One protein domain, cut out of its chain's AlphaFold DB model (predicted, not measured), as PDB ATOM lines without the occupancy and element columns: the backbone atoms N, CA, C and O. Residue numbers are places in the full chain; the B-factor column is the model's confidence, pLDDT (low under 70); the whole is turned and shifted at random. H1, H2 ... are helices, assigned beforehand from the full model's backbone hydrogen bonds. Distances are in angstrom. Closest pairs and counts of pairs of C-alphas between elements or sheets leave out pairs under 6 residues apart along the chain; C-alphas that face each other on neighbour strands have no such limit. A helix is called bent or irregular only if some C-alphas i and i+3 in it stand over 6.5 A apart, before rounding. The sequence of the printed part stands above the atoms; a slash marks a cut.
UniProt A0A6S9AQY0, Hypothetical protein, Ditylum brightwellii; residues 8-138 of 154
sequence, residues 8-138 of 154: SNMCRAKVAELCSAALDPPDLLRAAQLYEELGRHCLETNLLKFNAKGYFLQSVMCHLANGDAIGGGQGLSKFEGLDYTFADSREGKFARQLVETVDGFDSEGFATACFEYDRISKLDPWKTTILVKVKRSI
ATOM      1  N   SER A   8     176.227 103.876 105.698       57.34
ATOM      2  CA  SER A   8     175.806 105.178 105.162       57.34
ATOM      3  C   SER A   8     174.444 105.105 104.459       57.34
ATOM      4  O   SER A   8     173.583 105.947 104.713       57.34
ATOM      5  N   ASN A   9     174.196 104.065 103.657       59.59
ATOM      6  CA  ASN A   9     172.907 103.869 102.986       59.59
ATOM      7  C   ASN A   9     171.759 103.635 103.981       59.59
ATOM      8  O   ASN A   9     170.670 104.177 103.795       59.59
ATOM      9  N   MET A  10     172.005 102.891 105.066       59.81
ATOM     10  CA  MET A  10     171.009 102.656 106.117       59.81
ATOM     11  C   MET A  10     170.664 103.947 106.876       59.81
ATOM     12  O   MET A  10     169.484 104.240 107.078       59.81
ATOM     13  N   CYS A  11     171.663 104.767 107.224       59.56
ATOM     14  CA  CYS A  11     171.429 106.082 107.826       59.56
ATOM     15  C   CYS A  11     170.645 107.003 106.888       59.56
ATOM     16  O   CYS A  11     169.696 107.649 107.317       59.56
ATOM     17  N   ARG A  12     170.995 107.041 105.599       64.12
ATOM     18  CA  ARG A  12     170.322 107.891 104.606       64.12
ATOM     19  C   ARG A  12     168.875 107.469 104.354       64.12
ATOM     20  O   ARG A  12     168.018 108.340 104.261       64.12
ATOM     21  N   ALA A  13     168.589 106.167 104.311       63.88
ATOM     22  CA  ALA A  13     167.221 105.664 104.198       63.88
ATOM     23  C   ALA A  13     166.384 106.057 105.424       63.88
ATOM     24  O   ALA A  13     165.244 106.491 105.274       63.88
ATOM     25  N   LYS A  14     166.977 105.988 106.626       63.31
ATOM     26  CA  LYS A  14     166.314 106.430 107.858       63.31
ATOM     27  C   LYS A  14     166.088 107.942 107.885       63.31
ATOM     28  O   LYS A  14     165.027 108.382 108.302       63.31
ATOM     29  N   VAL A  15     167.041 108.739 107.400       64.38
ATOM     30  CA  VAL A  15     166.878 110.197 107.269       64.38
ATOM     31  C   VAL A  15     165.772 110.532 106.271       64.38
ATOM     32  O   VAL A  15     164.945 111.384 106.568       64.38
ATOM     33  N   ALA A  16     165.695 109.840 105.134       63.84
ATOM     34  CA  ALA A  16     164.628 110.053 104.158       63.84
ATOM     35  C   ALA A  16     163.239 109.698 104.727       63.84
ATOM     36  O   ALA A  16     162.281 110.445 104.526       63.84
ATOM     37  N   GLU A  17     163.144 108.619 105.510       66.38
ATOM     38  CA  GLU A  17     161.923 108.235 106.236       66.38
ATOM     39  C   GLU A  17     161.527 109.301 107.276       66.38
ATOM     40  O   GLU A  17     160.364 109.695 107.357       66.38
ATOM     41  N   LEU A  18     162.500 109.831 108.028       58.53
ATOM     42  CA  LEU A  18     162.266 110.893 109.010       58.53
ATOM     43  C   LEU A  18     161.844 112.212 108.343       58.53
ATOM     44  O   LEU A  18     160.915 112.858 108.818       58.53
ATOM     45  N   CYS A  19     162.469 112.592 107.226       59.81
ATOM     46  CA  CYS A  19     162.129 113.801 106.470       59.81
ATOM     47  C   CYS A  19     160.717 113.770 105.886       59.81
ATOM     48  O   CYS A  19     160.061 114.802 105.838       59.81
ATOM     49  N   SER A  20     160.234 112.598 105.485       60.56
ATOM     50  CA  SER A  20     158.932 112.454 104.829       60.56
ATOM     51  C   SER A  20     157.767 112.194 105.789       60.56
ATOM     52  O   SER A  20     156.644 112.622 105.510       60.56
ATOM     53  N   ALA A  21     158.008 111.510 106.914       61.47
ATOM     54  CA  ALA A  21     156.947 111.092 107.834       61.47
ATOM     55  C   ALA A  21     157.090 111.591 109.283       61.47
ATOM     56  O   ALA A  21     156.077 111.653 109.973       61.47
ATOM     57  N   ALA A  22     158.297 111.926 109.759       59.41
ATOM     58  CA  ALA A  22     158.532 112.264 111.172       59.41
ATOM     59  C   ALA A  22     158.747 113.763 111.447       59.41
ATOM     60  O   ALA A  22     158.626 114.188 112.593       59.41
ATOM     61  N   LEU A  23     159.094 114.551 110.427       53.97
ATOM     62  CA  LEU A  23     159.249 116.004 110.518       53.97
ATOM     63  C   LEU A  23     157.898 116.717 110.347       53.97
ATOM     64  O   LEU A  23     157.088 116.320 109.508       53.97
ATOM     65  N   ASP A  24     157.693 117.777 111.132       53.56
ATOM     66  CA  ASP A  24     156.548 118.688 111.045       53.56
ATOM     67  C   ASP A  24     157.058 120.144 110.933       53.56
ATOM     68  O   ASP A  24     157.583 120.673 111.920       53.56
ATOM     69  N   PRO A  25     156.993 120.782 109.743       59.78
ATOM     70  CA  PRO A  25     156.469 120.255 108.480       59.78
ATOM     71  C   PRO A  25     157.421 119.237 107.805       59.78
ATOM     72  O   PRO A  25     158.644 119.341 107.948       59.78
ATOM     73  N   PRO A  26     156.892 118.257 107.047       67.56
ATOM     74  CA  PRO A  26     157.702 117.250 106.365       67.56
ATOM     75  C   PRO A  26     158.497 117.855 105.199       67.56
ATOM     76  O   PRO A  26     157.945 118.521 104.326       67.56
ATOM     77  N   ASP A  27     159.798 117.566 105.143       75.00
ATOM     78  CA  ASP A  27     160.696 117.980 104.059       75.00
ATOM     79  C   ASP A  27     160.710 116.908 102.952       75.00
ATOM     80  O   ASP A  27     161.642 116.105 102.805       75.00
ATOM     81  N   LEU A  28     159.601 116.847 102.206       78.50
ATOM     82  CA  LEU A  28     159.351 115.840 101.171       78.50
ATOM     83  C   LEU A  28     160.307 115.972  99.981       78.50
ATOM     84  O   LEU A  28     160.760 114.960  99.444       78.50
ATOM     85  N   LEU A  29     160.675 117.200  99.611       77.56
ATOM     86  CA  LEU A  29     161.619 117.455  98.525       77.56
ATOM     87  C   LEU A  29     163.011 116.910  98.861       77.56
ATOM     88  O   LEU A  29     163.647 116.247  98.036       77.56
ATOM     89  N   ARG A  30     163.475 117.119 100.098       79.06
ATOM     90  CA  ARG A  30     164.741 116.550 100.561       79.06
ATOM     91  C   ARG A  30     164.688 115.028 100.638       79.06
ATOM     92  O   ARG A  30     165.658 114.370 100.261       79.06
ATOM     93  N   ALA A  31     163.571 114.457 101.090       79.69
ATOM     94  CA  ALA A  31     163.381 113.008 101.093       79.69
ATOM     95  C   ALA A  31     163.458 112.427  99.669       79.69
ATOM     96  O   ALA A  31     164.167 111.441  99.453       79.69
ATOM     97  N   ALA A  32     162.820 113.074  98.689       84.56
ATOM     98  CA  ALA A  32     162.851 112.653  97.292       84.56
ATOM     99  C   ALA A  32     164.278 112.624  96.717       84.56
ATOM    100  O   ALA A  32     164.672 111.628  96.103       84.56
ATOM    101  N   GLN A  33     165.073 113.668  96.979       84.31
ATOM    102  CA  GLN A  33     166.478 113.747  96.559       84.31
ATOM    103  C   GLN A  33     167.340 112.659  97.213       84.31
ATOM    104  O   GLN A  33     168.147 112.008  96.548       84.31
ATOM    105  N   LEU A  34     167.140 112.408  98.511       84.00
ATOM    106  CA  LEU A  34     167.862 111.359  99.231       84.00
ATOM    107  C   LEU A  34     167.548 109.964  98.683       84.00
ATOM    108  O   LEU A  34     168.470 109.160  98.522       84.00
ATOM    109  N   TYR A  35     166.279 109.680  98.383       84.81
ATOM    110  CA  TYR A  35     165.871 108.417  97.773       84.81
ATOM    111  C   TYR A  35     166.420 108.252  96.355       84.81
ATOM    112  O   TYR A  35     166.885 107.169  96.004       84.81
ATOM    113  N   GLU A  36     166.449 109.321  95.563       85.62
ATOM    114  CA  GLU A  36     167.060 109.298  94.237       85.62
ATOM    115  C   GLU A  36     168.559 108.959  94.312       85.62
ATOM    116  O   GLU A  36     169.033 108.077  93.591       85.62
ATOM    117  N   GLU A  37     169.316 109.620  95.193       84.50
ATOM    118  CA  GLU A  37     170.747 109.339  95.373       84.50
ATOM    119  C   GLU A  37     170.997 107.905  95.861       84.50
ATOM    120  O   GLU A  37     171.905 107.231  95.367       84.50
ATOM    121  N   LEU A  38     170.167 107.406  96.784       82.81
ATOM    122  CA  LEU A  38     170.214 106.014  97.239       82.81
ATOM    123  C   LEU A  38     169.951 105.033  96.095       82.81
ATOM    124  O   LEU A  38     170.702 104.072  95.929       82.81
ATOM    125  N   GLY A  39     168.928 105.297  95.280       83.50
ATOM    126  CA  GLY A  39     168.601 104.485  94.115       83.50
ATOM    127  C   GLY A  39     169.765 104.413  93.127       83.50
ATOM    128  O   GLY A  39     170.157 103.318  92.723       83.50
ATOM    129  N   ARG A  40     170.402 105.552  92.819       83.50
ATOM    130  CA  ARG A  40     171.591 105.594  91.947       83.50
ATOM    131  C   ARG A  40     172.761 104.793  92.517       83.50
ATOM    132  O   ARG A  40     173.348 103.989  91.797       83.50
ATOM    133  N   HIS A  41     173.064 104.933  93.806       81.19
ATOM    134  CA  HIS A  41     174.114 104.134  94.446       81.19
ATOM    135  C   HIS A  41     173.800 102.631  94.455       81.19
ATOM    136  O   HIS A  41     174.700 101.795  94.331       81.19
ATOM    137  N   CYS A  42     172.523 102.263  94.573       80.19
ATOM    138  CA  CYS A  42     172.093 100.877  94.444       80.19
ATOM    139  C   CYS A  42     172.226 100.348  93.008       80.19
ATOM    140  O   CYS A  42     172.505  99.161  92.849       80.19
ATOM    141  N   LEU A  43     172.101 101.190  91.974       77.25
ATOM    142  CA  LEU A  43     172.370 100.791  90.586       77.25
ATOM    143  C   LEU A  43     173.856 100.489  90.336       77.25
ATOM    144  O   LEU A  43     174.169  99.547  89.605       77.25
ATOM    145  N   GLU A  44     174.768 101.225  90.980       74.88
ATOM    146  CA  GLU A  44     176.219 100.974  90.906       74.88
ATOM    147  C   GLU A  44     176.613  99.625  91.532       74.88
ATOM    148  O   GLU A  44     177.634  99.032  91.179       74.88
ATOM    149  N   THR A  45     175.793  99.107  92.452       67.88
ATOM    150  CA  THR A  45     176.060  97.866  93.184       67.88
ATOM    151  C   THR A  45     175.101  96.766  92.731       67.88
ATOM    152  O   THR A  45     173.975  96.679  93.208       67.88
ATOM    153  N   ASN A  46     175.561  95.860  91.855       59.31
ATOM    154  CA  ASN A  46     174.755  94.767  91.269       59.31
ATOM    155  C   ASN A  46     173.900  93.960  92.277       59.31
ATOM    156  O   ASN A  46     172.825  93.491  91.915       59.31
ATOM    157  N   LEU A  47     174.349  93.822  93.529       59.72
ATOM    158  CA  LEU A  47     173.641  93.112  94.605       59.72
ATOM    159  C   LEU A  47     172.372  93.828  95.107       59.72
ATOM    160  O   LEU A  47     171.501  93.183  95.681       59.72
ATOM    161  N   LEU A  48     172.254  95.145  94.903       61.72
ATOM    162  CA  LEU A  48     171.168  95.982  95.434       61.72
ATOM    163  C   LEU A  48     170.247  96.541  94.339       61.72
ATOM    164  O   LEU A  48     169.386  97.366  94.638       61.72
ATOM    165  N   LYS A  49     170.371  96.072  93.092       62.72
ATOM    166  CA  LYS A  49     169.541  96.522  91.960       62.72
ATOM    167  C   LYS A  49     168.035  96.403  92.218       62.72
ATOM    168  O   LYS A  49     167.274  97.262  91.793       62.72
ATOM    169  N   PHE A  50     167.606  95.389  92.968       63.66
ATOM    170  CA  PHE A  50     166.204  95.248  93.377       63.66
ATOM    171  C   PHE A  50     165.759  96.342  94.360       63.66
ATOM    172  O   PHE A  50     164.630  96.814  94.279       63.66
ATOM    173  N   ASN A  51     166.657  96.804  95.234       73.69
ATOM    174  CA  ASN A  51     166.367  97.888  96.173       73.69
ATOM    175  C   ASN A  51     166.331  99.260  95.480       73.69
ATOM    176  O   ASN A  51     165.592 100.135  95.923       73.69
ATOM    177  N   ALA A  52     167.063  99.437  94.371       82.50
ATOM    178  CA  ALA A  52     167.053 100.682  93.599       82.50
ATOM    179  C   ALA A  52     165.639 101.062  93.132       82.50
ATOM    180  O   ALA A  52     165.219 102.203  93.304       82.50
ATOM    181  N   LYS A  53     164.873 100.082  92.632       85.19
ATOM    182  CA  LYS A  53     163.491 100.282  92.163       85.19
ATOM    183  C   LYS A  53     162.565 100.747  93.283       85.19
ATOM    184  O   LYS A  53     161.754 101.646  93.083       85.19
ATOM    185  N   GLY A  54     162.736 100.175  94.478       86.00
ATOM    186  CA  GLY A  54     162.020 100.603  95.676       86.00
ATOM    187  C   GLY A  54     162.313 102.061  96.026       86.00
ATOM    188  O   GLY A  54     161.380 102.827  96.241       86.00
ATOM    189  N   TYR A  55     163.585 102.468  96.011       86.44
ATOM    190  CA  TYR A  55     163.963 103.855  96.290       86.44
ATOM    191  C   TYR A  55     163.452 104.840  95.232       86.44
ATOM    192  O   TYR A  55     162.977 105.914  95.587       86.44
ATOM    193  N   PHE A  56     163.466 104.472  93.949       89.06
ATOM    194  CA  PHE A  56     162.878 105.302  92.894       89.06
ATOM    195  C   PHE A  56     161.378 105.510  93.097       89.06
ATOM    196  O   PHE A  56     160.915 106.646  93.045       89.06
ATOM    197  N   LEU A  57     160.634 104.454  93.434       89.38
ATOM    198  CA  LEU A  57     159.218 104.576  93.780       89.38
ATOM    199  C   LEU A  57     159.000 105.514  94.976       89.38
ATOM    200  O   LEU A  57     158.127 106.375  94.922       89.38
ATOM    201  N   GLN A  58     159.804 105.383  96.037       88.62
ATOM    202  CA  GLN A  58     159.711 106.263  97.208       88.62
ATOM    203  C   GLN A  58     160.007 107.726  96.859       88.62
ATOM    204  O   GLN A  58     159.332 108.616  97.366       88.62
ATOM    205  N   SER A  59     160.969 107.976  95.966       89.81
ATOM    206  CA  SER A  59     161.270 109.318  95.460       89.81
ATOM    207  C   SER A  59     160.066 109.926  94.730       89.81
ATOM    208  O   SER A  59     159.646 111.031  95.076       89.81
ATOM    209  N   VAL A  60     159.439 109.178  93.809       90.06
ATOM    210  CA  VAL A  60     158.216 109.622  93.109       90.06
ATOM    211  C   VAL A  60     157.084 109.893  94.104       90.06
ATOM    212  O   VAL A  60     156.469 110.953  94.051       90.06
ATOM    213  N   MET A  61     156.843 108.992  95.060       89.00
ATOM    214  CA  MET A  61     155.813 109.175  96.090       89.00
ATOM    215  C   MET A  61     156.012 110.459  96.905       89.00
ATOM    216  O   MET A  61     155.033 111.121  97.239       89.00
ATOM    217  N   CYS A  62     157.257 110.833  97.217       87.94
ATOM    218  CA  CYS A  62     157.552 112.080  97.920       87.94
ATOM    219  C   CYS A  62     157.229 113.323  97.076       87.94
ATOM    220  O   CYS A  62     156.677 114.275  97.623       87.94
ATOM    221  N   HIS A  63     157.516 113.312  95.770       87.44
ATOM    222  CA  HIS A  63     157.112 114.397  94.865       87.44
ATOM    223  C   HIS A  63     155.588 114.534  94.794       87.44
ATOM    224  O   HIS A  63     155.058 115.627  94.985       87.44
ATOM    225  N   LEU A  64     154.879 113.413  94.626       86.88
ATOM    226  CA  LEU A  64     153.415 113.402  94.594       86.88
ATOM    227  C   LEU A  64     152.810 113.892  95.913       86.88
ATOM    228  O   LEU A  64     151.856 114.661  95.908       86.88
ATOM    229  N   ALA A  65     153.387 113.507  97.054       85.56
ATOM    230  CA  ALA A  65     152.915 113.949  98.367       85.56
ATOM    231  C   ALA A  65     153.164 115.436  98.630       85.56
ATOM    232  O   ALA A  65     152.518 116.019  99.495       85.56
ATOM    233  N   ASN A  66     154.102 116.038  97.897       83.81
ATOM    234  CA  ASN A  66     154.368 117.470  97.920       83.81
ATOM    235  C   ASN A  66     153.443 118.253  96.966       83.81
ATOM    236  O   ASN A  66     153.612 119.460  96.820       83.81
ATOM    237  N   GLY A  67     152.509 117.579  96.284       81.56
ATOM    238  CA  GLY A  67     151.655 118.183  95.257       81.56
ATOM    239  C   GLY A  67     152.389 118.481  93.945       81.56
ATOM    240  O   GLY A  67     151.896 119.250  93.127       81.56
ATOM    241  N   ASP A  68     153.572 117.898  93.729       84.31
ATOM    242  CA  ASP A  68     154.394 118.128  92.540       84.31
ATOM    243  C   ASP A  68     154.303 116.936  91.573       84.31
ATOM    244  O   ASP A  68     155.206 116.098  91.477       84.31
ATOM    245  N   ALA A  69     153.177 116.848  90.859       85.31
ATOM    246  CA  ALA A  69     152.948 115.822  89.839       85.31
ATOM    247  C   ALA A  69     153.952 115.923  88.678       85.31
ATOM    248  O   ALA A  69     154.456 114.905  88.196       85.31
ATOM    249  N   ILE A  70     154.319 117.153  88.292       88.94
ATOM    250  CA  ILE A  70     155.299 117.428  87.232       88.94
ATOM    251  C   ILE A  70     156.672 116.882  87.637       88.94
ATOM    252  O   ILE A  70     157.297 116.155  86.862       88.94
ATOM    253  N   GLY A  71     157.133 117.184  88.853       86.50
ATOM    254  CA  GLY A  71     158.379 116.648  89.399       86.50
ATOM    255  C   GLY A  71     158.352 115.126  89.531       86.50
ATOM    256  O   GLY A  71     159.335 114.467  89.191       86.50
ATOM    257  N   GLY A  72     157.209 114.551  89.921       87.81
ATOM    258  CA  GLY A  72     156.993 113.102  89.934       87.81
ATOM    259  C   GLY A  72     157.168 112.462  88.552       87.81
ATOM    260  O   GLY A  72     157.906 111.483  88.416       87.81
ATOM    261  N   GLY A  73     156.561 113.046  87.514       89.12
ATOM    262  CA  GLY A  73     156.689 112.587  86.127       89.12
ATOM    263  C   GLY A  73     158.104 112.749  85.562       89.12
ATOM    264  O   GLY A  73     158.638 111.826  84.946       89.12
ATOM    265  N   GLN A  74     158.763 113.880  85.829       91.38
ATOM    266  CA  GLN A  74     160.162 114.095  85.440       91.38
ATOM    267  C   GLN A  74     161.104 113.094  86.120       91.38
ATOM    268  O   GLN A  74     161.996 112.538  85.471       91.38
ATOM    269  N   GLY A  75     160.893 112.838  87.413       88.19
ATOM    270  CA  GLY A  75     161.612 111.820  88.173       88.19
ATOM    271  C   GLY A  75     161.415 110.430  87.574       88.19
ATOM    272  O   GLY A  75     162.394 109.730  87.321       88.19
ATOM    273  N   LEU A  76     160.172 110.065  87.250       90.12
ATOM    274  CA  LEU A  76     159.843 108.796  86.605       90.12
ATOM    275  C   LEU A  76     160.622 108.598  85.296       90.12
ATOM    276  O   LEU A  76     161.355 107.616  85.175       90.12
ATOM    277  N   SER A  77     160.543 109.546  84.355       90.94
ATOM    278  CA  SER A  77     161.264 109.450  83.075       90.94
ATOM    279  C   SER A  77     162.781 109.372  83.261       90.94
ATOM    280  O   SER A  77     163.476 108.658  82.535       90.94
ATOM    281  N   LYS A  78     163.318 110.072  84.265       90.31
ATOM    282  CA  LYS A  78     164.737 109.990  84.620       90.31
ATOM    283  C   LYS A  78     165.109 108.599  85.136       90.31
ATOM    284  O   LYS A  78     166.147 108.074  84.737       90.31
ATOM    285  N   PHE A  79     164.287 107.987  85.985       88.19
ATOM    286  CA  PHE A  79     164.534 106.642  86.515       88.19
ATOM    287  C   PHE A  79     164.437 105.567  85.430       88.19
ATOM    288  O   PHE A  79     165.268 104.665  85.406       88.19
ATOM    289  N   GLU A  80     163.511 105.706  84.481       88.19
ATOM    290  CA  GLU A  80     163.427 104.836  83.298       88.19
ATOM    291  C   GLU A  80     164.664 104.954  82.392       88.19
ATOM    292  O   GLU A  80     165.130 103.955  81.845       88.19
ATOM    293  N   GLY A  81     165.237 106.156  82.268       86.75
ATOM    294  CA  GLY A  81     166.501 106.371  81.558       86.75
ATOM    295  C   GLY A  81     167.728 105.812  82.290       86.75
ATOM    296  O   GLY A  81     168.703 105.423  81.647       86.75
ATOM    297  N   LEU A  82     167.691 105.756  83.626       85.81
ATOM    298  CA  LEU A  82     168.762 105.191  84.457       85.81
ATOM    299  C   LEU A  82     168.716 103.657  84.523       85.81
ATOM    300  O   LEU A  82     169.766 103.014  84.565       85.81
ATOM    301  N   ASP A  83     167.521 103.066  84.531       82.75
ATOM    302  CA  ASP A  83     167.301 101.620  84.514       82.75
ATOM    303  C   ASP A  83     166.169 101.264  83.540       82.75
ATOM    304  O   ASP A  83     164.985 101.381  83.854       82.75
ATOM    305  N   TYR A  84     166.537 100.728  82.374       84.38
ATOM    306  CA  TYR A  84     165.586 100.282  81.351       84.38
ATOM    307  C   TYR A  84     164.633  99.177  81.845       84.38
ATOM    308  O   TYR A  84     163.581  98.950  81.250       84.38
ATOM    309  N   THR A  85     164.977  98.471  82.930       85.44
ATOM    310  CA  THR A  85     164.124  97.442  83.539       85.44
ATOM    311  C   THR A  85     163.150  98.005  84.571       85.44
ATOM    312  O   THR A  85     162.330  97.250  85.100       85.44
ATOM    313  N   PHE A  86     163.253  99.292  84.911       85.25
ATOM    314  CA  PHE A  86     162.351  99.954  85.848       85.25
ATOM    315  C   PHE A  86     160.964 100.145  85.232       85.25
ATOM    316  O   PHE A  86     159.976  99.782  85.857       85.25
ATOM    317  N   ALA A  87     160.890 100.586  83.972       87.31
ATOM    318  CA  ALA A  87     159.629 100.832  83.265       87.31
ATOM    319  C   ALA A  87     158.699  99.604  83.200       87.31
ATOM    320  O   ALA A  87     157.475  99.754  83.229       87.31
ATOM    321  N   ASP A  88     159.273  98.397  83.109       87.56
ATOM    322  CA  ASP A  88     158.519  97.136  83.098       87.56
ATOM    323  C   ASP A  88     158.356  96.512  84.497       87.56
ATOM    324  O   ASP A  88     157.565  95.580  84.686       87.56
ATOM    325  N   SER A  89     159.059  97.038  85.504       89.06
ATOM    326  CA  SER A  89     158.941  96.553  86.875       89.06
ATOM    327  C   SER A  89     157.599  96.929  87.494       89.06
ATOM    328  O   SER A  89     156.873  97.804  87.019       89.06
ATOM    329  N   ARG A  90     157.269  96.253  88.596       87.69
ATOM    330  CA  ARG A  90     156.062  96.543  89.375       87.69
ATOM    331  C   ARG A  90     156.096  97.969  89.916       87.69
ATOM    332  O   ARG A  90     155.095  98.666  89.851       87.69
ATOM    333  N   GLU A  91     157.257  98.392  90.408       89.69
ATOM    334  CA  GLU A  91     157.497  99.726  90.950       89.69
ATOM    335  C   GLU A  91     157.342 100.807  89.879       89.69
ATOM    336  O   GLU A  91     156.675 101.800  90.139       89.69
ATOM    337  N   GLY A  92     157.900 100.615  88.678       89.94
ATOM    338  CA  GLY A  92     157.769 101.595  87.597       89.94
ATOM    339  C   GLY A  92     156.348 101.687  87.044       89.94
ATOM    340  O   GLY A  92     155.837 102.789  86.862       89.94
ATOM    341  N   LYS A  93     155.669 100.546  86.852       92.00
ATOM    342  CA  LYS A  93     154.250 100.510  86.447       92.00
ATOM    343  C   LYS A  93     153.361 101.218  87.467       92.00
ATOM    344  O   LYS A  93     152.546 102.051  87.086       92.00
ATOM    345  N   PHE A  94     153.570 100.936  88.752       92.69
ATOM    346  CA  PHE A  94     152.828 101.579  89.829       92.69
ATOM    347  C   PHE A  94     153.132 103.078  89.925       92.69
ATOM    348  O   PHE A  94     152.206 103.875  89.977       92.69
ATOM    349  N   ALA A  95     154.405 103.483  89.870       92.44
ATOM    350  CA  ALA A  95     154.794 104.893  89.890       92.44
ATOM    351  C   ALA A  95     154.164 105.685  88.736       92.44
ATOM    352  O   ALA A  95     153.668 106.786  88.962       92.44
ATOM    353  N   ARG A  96     154.131 105.115  87.522       92.62
ATOM    354  CA  ARG A  96     153.461 105.726  86.367       92.62
ATOM    355  C   ARG A  96     151.974 105.939  86.630       92.62
ATOM    356  O   ARG A  96     151.491 107.052  86.474       92.62
ATOM    357  N   GLN A  97     151.288 104.903  87.106       93.44
ATOM    358  CA  GLN A  97     149.860 104.969  87.403       93.44
ATOM    359  C   GLN A  97     149.544 105.985  88.512       93.44
ATOM    360  O   GLN A  97     148.547 106.697  88.428       93.44
ATOM    361  N   LEU A  98     150.400 106.105  89.533       92.12
ATOM    362  CA  LEU A  98     150.258 107.134  90.569       92.12
ATOM    363  C   LEU A  98     150.395 108.548  89.988       92.12
ATOM    364  O   LEU A  98     149.604 109.416  90.328       92.12
ATOM    365  N   VAL A  99     151.376 108.786  89.111       92.69
ATOM    366  CA  VAL A  99     151.555 110.097  88.463       92.69
ATOM    367  C   VAL A  99     150.349 110.434  87.585       92.69
ATOM    368  O   VAL A  99     149.814 111.528  87.705       92.69
ATOM    369  N   GLU A 100     149.888 109.495  86.755       92.31
ATOM    370  CA  GLU A 100     148.734 109.691  85.862       92.31
ATOM    371  C   GLU A 100     147.439 109.975  86.637       92.31
ATOM    372  O   GLU A 100     146.682 110.869  86.273       92.31
ATOM    373  N   THR A 101     147.192 109.243  87.727       91.94
ATOM    374  CA  THR A 101     145.992 109.437  88.560       91.94
ATOM    375  C   THR A 101     146.039 110.738  89.358       91.94
ATOM    376  O   THR A 101     145.007 111.384  89.510       91.94
ATOM    377  N   VAL A 102     147.218 111.169  89.824       89.50
ATOM    378  CA  VAL A 102     147.385 112.484  90.468       89.50
ATOM    379  C   VAL A 102     147.186 113.621  89.461       89.50
ATOM    380  O   VAL A 102     146.476 114.570  89.771       89.50
ATOM    381  N   ASP A 103     147.774 113.524  88.265       89.50
ATOM    382  CA  ASP A 103     147.653 114.540  87.205       89.50
ATOM    383  C   ASP A 103     146.209 114.660  86.682       89.50
ATOM    384  O   ASP A 103     145.714 115.757  86.430       89.50
ATOM    385  N   GLY A 104     145.502 113.530  86.590       88.75
ATOM    386  CA  GLY A 104     144.095 113.463  86.192       88.75
ATOM    387  C   GLY A 104     143.080 113.728  87.307       88.75
ATOM    388  O   GLY A 104     141.883 113.617  87.049       88.75
ATOM    389  N   PHE A 105     143.524 114.041  88.528       87.75
ATOM    390  CA  PHE A 105     142.672 114.193  89.716       87.75
ATOM    391  C   PHE A 105     141.748 112.992  90.008       87.75
ATOM    392  O   PHE A 105     140.660 113.134  90.567       87.75
ATOM    393  N   ASP A 106     142.188 111.788  89.646       90.25
ATOM    394  CA  ASP A 106     141.413 110.554  89.745       90.25
ATOM    395  C   ASP A 106     141.717 109.812  91.058       90.25
ATOM    396  O   ASP A 106     142.578 108.928  91.137       90.25
ATOM    397  N   SER A 107     140.995 110.176  92.120       89.00
ATOM    398  CA  SER A 107     141.150 109.561  93.446       89.00
ATOM    399  C   SER A 107     140.704 108.090  93.493       89.00
ATOM    400  O   SER A 107     141.222 107.317  94.310       89.00
ATOM    401  N   GLU A 108     139.784 107.677  92.616       90.69
ATOM    402  CA  GLU A 108     139.286 106.301  92.517       90.69
ATOM    403  C   GLU A 108     140.301 105.402  91.799       90.69
ATOM    404  O   GLU A 108     140.654 104.323  92.298       90.69
ATOM    405  N   GLY A 109     140.852 105.880  90.681       92.00
ATOM    406  CA  GLY A 109     141.960 105.234  89.985       92.00
ATOM    407  C   GLY A 109     143.197 105.111  90.872       92.00
ATOM    408  O   GLY A 109     143.817 104.045  90.924       92.00
ATOM    409  N   PHE A 110     143.509 106.148  91.658       92.00
ATOM    410  CA  PHE A 110     144.603 106.117  92.631       92.00
ATOM    411  C   PHE A 110     144.402 105.024  93.693       92.00
ATOM    412  O   PHE A 110     145.317 104.247  93.990       92.00
ATOM    413  N   ALA A 111     143.195 104.926  94.262       91.50
ATOM    414  CA  ALA A 111     142.863 103.905  95.256       91.50
ATOM    415  C   ALA A 111     142.960 102.486  94.672       91.50
ATOM    416  O   ALA A 111     143.507 101.586  95.317       91.50
ATOM    417  N   THR A 112     142.483 102.307  93.439       93.31
ATOM    418  CA  THR A 112     142.552 101.036  92.709       93.31
ATOM    419  C   THR A 112     144.001 100.617  92.473       93.31
ATOM    420  O   THR A 112     144.375  99.498  92.826       93.31
ATOM    421  N   ALA A 113     144.848 101.532  91.993       92.94
ATOM    422  CA  ALA A 113     146.276 101.284  91.796       92.94
ATOM    423  C   ALA A 113     146.961 100.833  93.097       92.94
ATOM    424  O   ALA A 113     147.717  99.859  93.113       92.94
ATOM    425  N   CYS A 114     146.670 101.513  94.212       91.44
ATOM    426  CA  CYS A 114     147.221 101.166  95.524       91.44
ATOM    427  C   CYS A 114     146.780  99.770  95.984       91.44
ATOM    428  O   CYS A 114     147.592  99.011  96.516       91.44
ATOM    429  N   PHE A 115     145.509  99.425  95.772       91.19
ATOM    430  CA  PHE A 115     144.955  98.123  96.135       91.19
ATOM    431  C   PHE A 115     145.574  96.982  95.317       91.19
ATOM    432  O   PHE A 115     145.976  95.956  95.875       91.19
ATOM    433  N   GLU A 116     145.687  97.158  93.999       91.38
ATOM    434  CA  GLU A 116     146.314  96.173  93.115       91.38
ATOM    435  C   GLU A 116     147.788  95.964  93.462       91.38
ATOM    436  O   GLU A 116     148.257  94.820  93.520       91.38
ATOM    437  N   TYR A 117     148.502  97.053  93.764       90.62
ATOM    438  CA  TYR A 117     149.889  96.974  94.192       90.62
ATOM    439  C   TYR A 117     150.029  96.246  95.535       90.62
ATOM    440  O   TYR A 117     150.814  95.302  95.609       90.62
ATOM    441  N   ASP A 118     149.239  96.585  96.565       90.12
ATOM    442  CA  ASP A 118     149.315  95.946  97.894       90.12
ATOM    443  C   ASP A 118     149.038  94.434  97.863       90.12
ATOM    444  O   ASP A 118     149.605  93.654  98.639       90.12
ATOM    445  N   ARG A 119     148.179  93.992  96.939       89.31
ATOM    446  CA  ARG A 119     147.865  92.570  96.761       89.31
ATOM    447  C   ARG A 119     149.086  91.755  96.330       89.31
ATOM    448  O   ARG A 119     149.180  90.573  96.661       89.31
ATOM    449  N   ILE A 120     149.995  92.370  95.581       86.88
ATOM    450  CA  ILE A 120     151.165  91.715  94.986       86.88
ATOM    451  C   ILE A 120     152.442  92.029  95.782       86.88
ATOM    452  O   ILE A 120     153.303  91.162  95.947       86.88
ATOM    453  N   SER A 121     152.548  93.259  96.271       83.25
ATOM    454  CA  SER A 121     153.680  93.837  96.985       83.25
ATOM    455  C   SER A 121     153.148  94.600  98.195       83.25
ATOM    456  O   SER A 121     152.685  95.730  98.064       83.25
ATOM    457  N   LYS A 122     153.231  93.981  99.377       84.50
ATOM    458  CA  LYS A 122     152.694  94.557 100.615       84.50
ATOM    459  C   LYS A 122     153.220  95.969 100.860       84.50
ATOM    460  O   LYS A 122     154.435  96.183 100.891       84.50
ATOM    461  N   LEU A 123     152.302  96.909 101.058       83.56
ATOM    462  CA  LEU A 123     152.629  98.274 101.436       83.56
ATOM    463  C   LEU A 123     153.094  98.293 102.892       83.56
ATOM    464  O   LEU A 123     152.404  97.830 103.799       83.56
ATOM    465  N   ASP A 124     154.286  98.832 103.123       82.81
ATOM    466  CA  ASP A 124     154.744  99.123 104.476       82.81
ATOM    467  C   ASP A 124     153.999 100.336 105.069       82.81
ATOM    468  O   ASP A 124     153.388 101.130 104.336       82.81
ATOM    469  N   PRO A 125     154.038 100.503 106.404       79.94
ATOM    470  CA  PRO A 125     153.341 101.593 107.079       79.94
ATOM    471  C   PRO A 125     153.709 102.978 106.535       79.94
ATOM    472  O   PRO A 125     152.827 103.815 106.370       79.94
ATOM    473  N   TRP A 126     154.980 103.202 106.187       81.75
ATOM    474  CA  TRP A 126     155.434 104.483 105.649       81.75
ATOM    475  C   TRP A 126     154.807 104.772 104.283       81.75
ATOM    476  O   TRP A 126     154.222 105.839 104.096       81.75
ATOM    477  N   LYS A 127     154.843 103.808 103.348       82.62
ATOM    478  CA  LYS A 127     154.202 103.963 102.027       82.62
ATOM    479  C   LYS A 127     152.714 104.253 102.172       82.62
ATOM    480  O   LYS A 127     152.189 105.111 101.475       82.62
ATOM    481  N   THR A 128     152.059 103.579 103.113       86.19
ATOM    482  CA  THR A 128     150.632 103.773 103.389       86.19
ATOM    483  C   THR A 128     150.355 105.204 103.847       86.19
ATOM    484  O   THR A 128     149.479 105.863 103.296       86.19
ATOM    485  N   THR A 129     151.135 105.727 104.797       85.75
ATOM    486  CA  THR A 129     151.003 107.115 105.266       85.75
ATOM    487  C   THR A 129     151.186 108.127 104.136       85.75
ATOM    488  O   THR A 129     150.401 109.069 104.031       85.75
ATOM    489  N   ILE A 130     152.189 107.935 103.276       85.62
ATOM    490  CA  ILE A 130     152.446 108.838 102.148       85.62
ATOM    491  C   ILE A 130     151.321 108.763 101.110       85.62
ATOM    492  O   ILE A 130     150.801 109.800 100.712       85.62
ATOM    493  N   LEU A 131     150.880 107.562 100.726       87.88
ATOM    494  CA  LEU A 131     149.788 107.379  99.765       87.88
ATOM    495  C   LEU A 131     148.466 107.979 100.263       87.88
ATOM    496  O   LEU A 131     147.734 108.572  99.479       87.88
ATOM    497  N   VAL A 132     148.177 107.893 101.566       88.50
ATOM    498  CA  VAL A 132     147.002 108.551 102.161       88.50
ATOM    499  C   VAL A 132     147.101 110.076 102.055       88.50
ATOM    500  O   VAL A 132     146.098 110.716 101.743       88.50
ATOM    501  N   LYS A 133     148.287 110.667 102.271       85.94
ATOM    502  CA  LYS A 133     148.501 112.113 102.074       85.94
ATOM    503  C   LYS A 133     148.274 112.521 100.617       85.94
ATOM    504  O   LYS A 133     147.566 113.491 100.373       85.94
ATOM    505  N   VAL A 134     148.821 111.756  99.669       88.19
ATOM    506  CA  VAL A 134     148.626 112.002  98.231       88.19
ATOM    507  C   VAL A 134     147.143 111.922  97.870       88.19
ATOM    508  O   VAL A 134     146.622 112.849  97.266       88.19
ATOM    509  N   LYS A 135     146.435 110.868  98.298       87.44
ATOM    510  CA  LYS A 135     145.003 110.694  98.005       87.44
ATOM    511  C   LYS A 135     144.162 111.868  98.506       87.44
ATOM    512  O   LYS A 135     143.336 112.370  97.755       87.44
ATOM    513  N   ARG A 136     144.402 112.327  99.740       86.75
ATOM    514  CA  ARG A 136     143.723 113.512 100.292       86.75
ATOM    515  C   ARG A 136     143.991 114.757  99.454       86.75
ATOM    516  O   ARG A 136     143.056 115.466  99.120       86.75
ATOM    517  N   SER A 137     145.242 114.964  99.046       85.31
ATOM    518  CA  SER A 137     145.609 116.087  98.181       85.31
ATOM    519  C   SER A 137     144.921 116.034  96.809       85.31
ATOM    520  O   SER A 137     144.581 117.083  96.266       85.31
ATOM    521  N   ILE A 138     144.683 114.838  96.252       86.69
ATOM    522  CA  ILE A 138     143.892 114.668  95.022       86.69
ATOM    523  C   ILE A 138     142.425 115.039  95.272       86.69
ATOM    524  O   ILE A 138     141.844 115.781  94.489       86.69
TER     525      ILE A 138
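Overview. This is residues 8 to 138 of the 154 residues of the protein "Hypothetical protein" of Ditylum brightwellii (UniProt A0A6S9AQY0). Seven helices run back and forth in an up-and-down bundle with H3 in the middle; H2, H4, H5 and H7 pack on H3, and H1 and H6 are the helices farthest from the bundle's centre. The last helix, H7, folds back along H6, packs on residues 58 to 65 of H3 and, with its residues 126 to 130, touches residues 17 to 21 of H1. The printed part has 131 residues, with H1 to H7 in order along the chain and no named strand: all helix. It is compact, with a radius of gyration of the C-alphas of 13.5 A and spans of 38 by 35 by 27 A.

Along the chain. H1, residues 8 to 22, begins at C-alpha 8 (175.806, 105.178, 105.162) and measures 19.6 A. H2 is residues 28 to 44, 24.7 A. H3, residues 46 to 65, 29.9 A, is irregular, with C-alphas 47 and 50 7.8 A apart, and has a kink of 30 degrees near residue 53. H4 is residues 69 to 82, 19.8 A; H5 90 to 103, 20.0 A; H6 107 to 120, 20.5 A. H7, residues 125 to 138, 20.1 A, ends at C-alpha 138 (143.892, 114.668, 95.022).

Arrangement. H3, the hub, touches H2 in a hairpin, opposite ways at 17 degrees, a shallow tilt; the closest C-alphas, of Ala 32 and Ser 59, are 4.1 A apart. With residues 58 to 65 alone H3 touches H7, closest at C-alphas 65 and 134, 4.7 A. H5 and H6, a hairpin, touch at C-alphas 101 and 110, 5.4 A. H1 and H6 are apart. O i to N i+4 pairs are all within hydrogen-bond range in H1, H2, H4, H5 and H7; H3 has 12 of 16, H6 9 of 10.

Size, cuts and confidence. The C-alphas of Ser 8 and Glu 108 are the farthest apart, 38.7 A. The printed part has no cut and no long link. Residues 8 to 26 and 45 to 50 have pLDDT under 70.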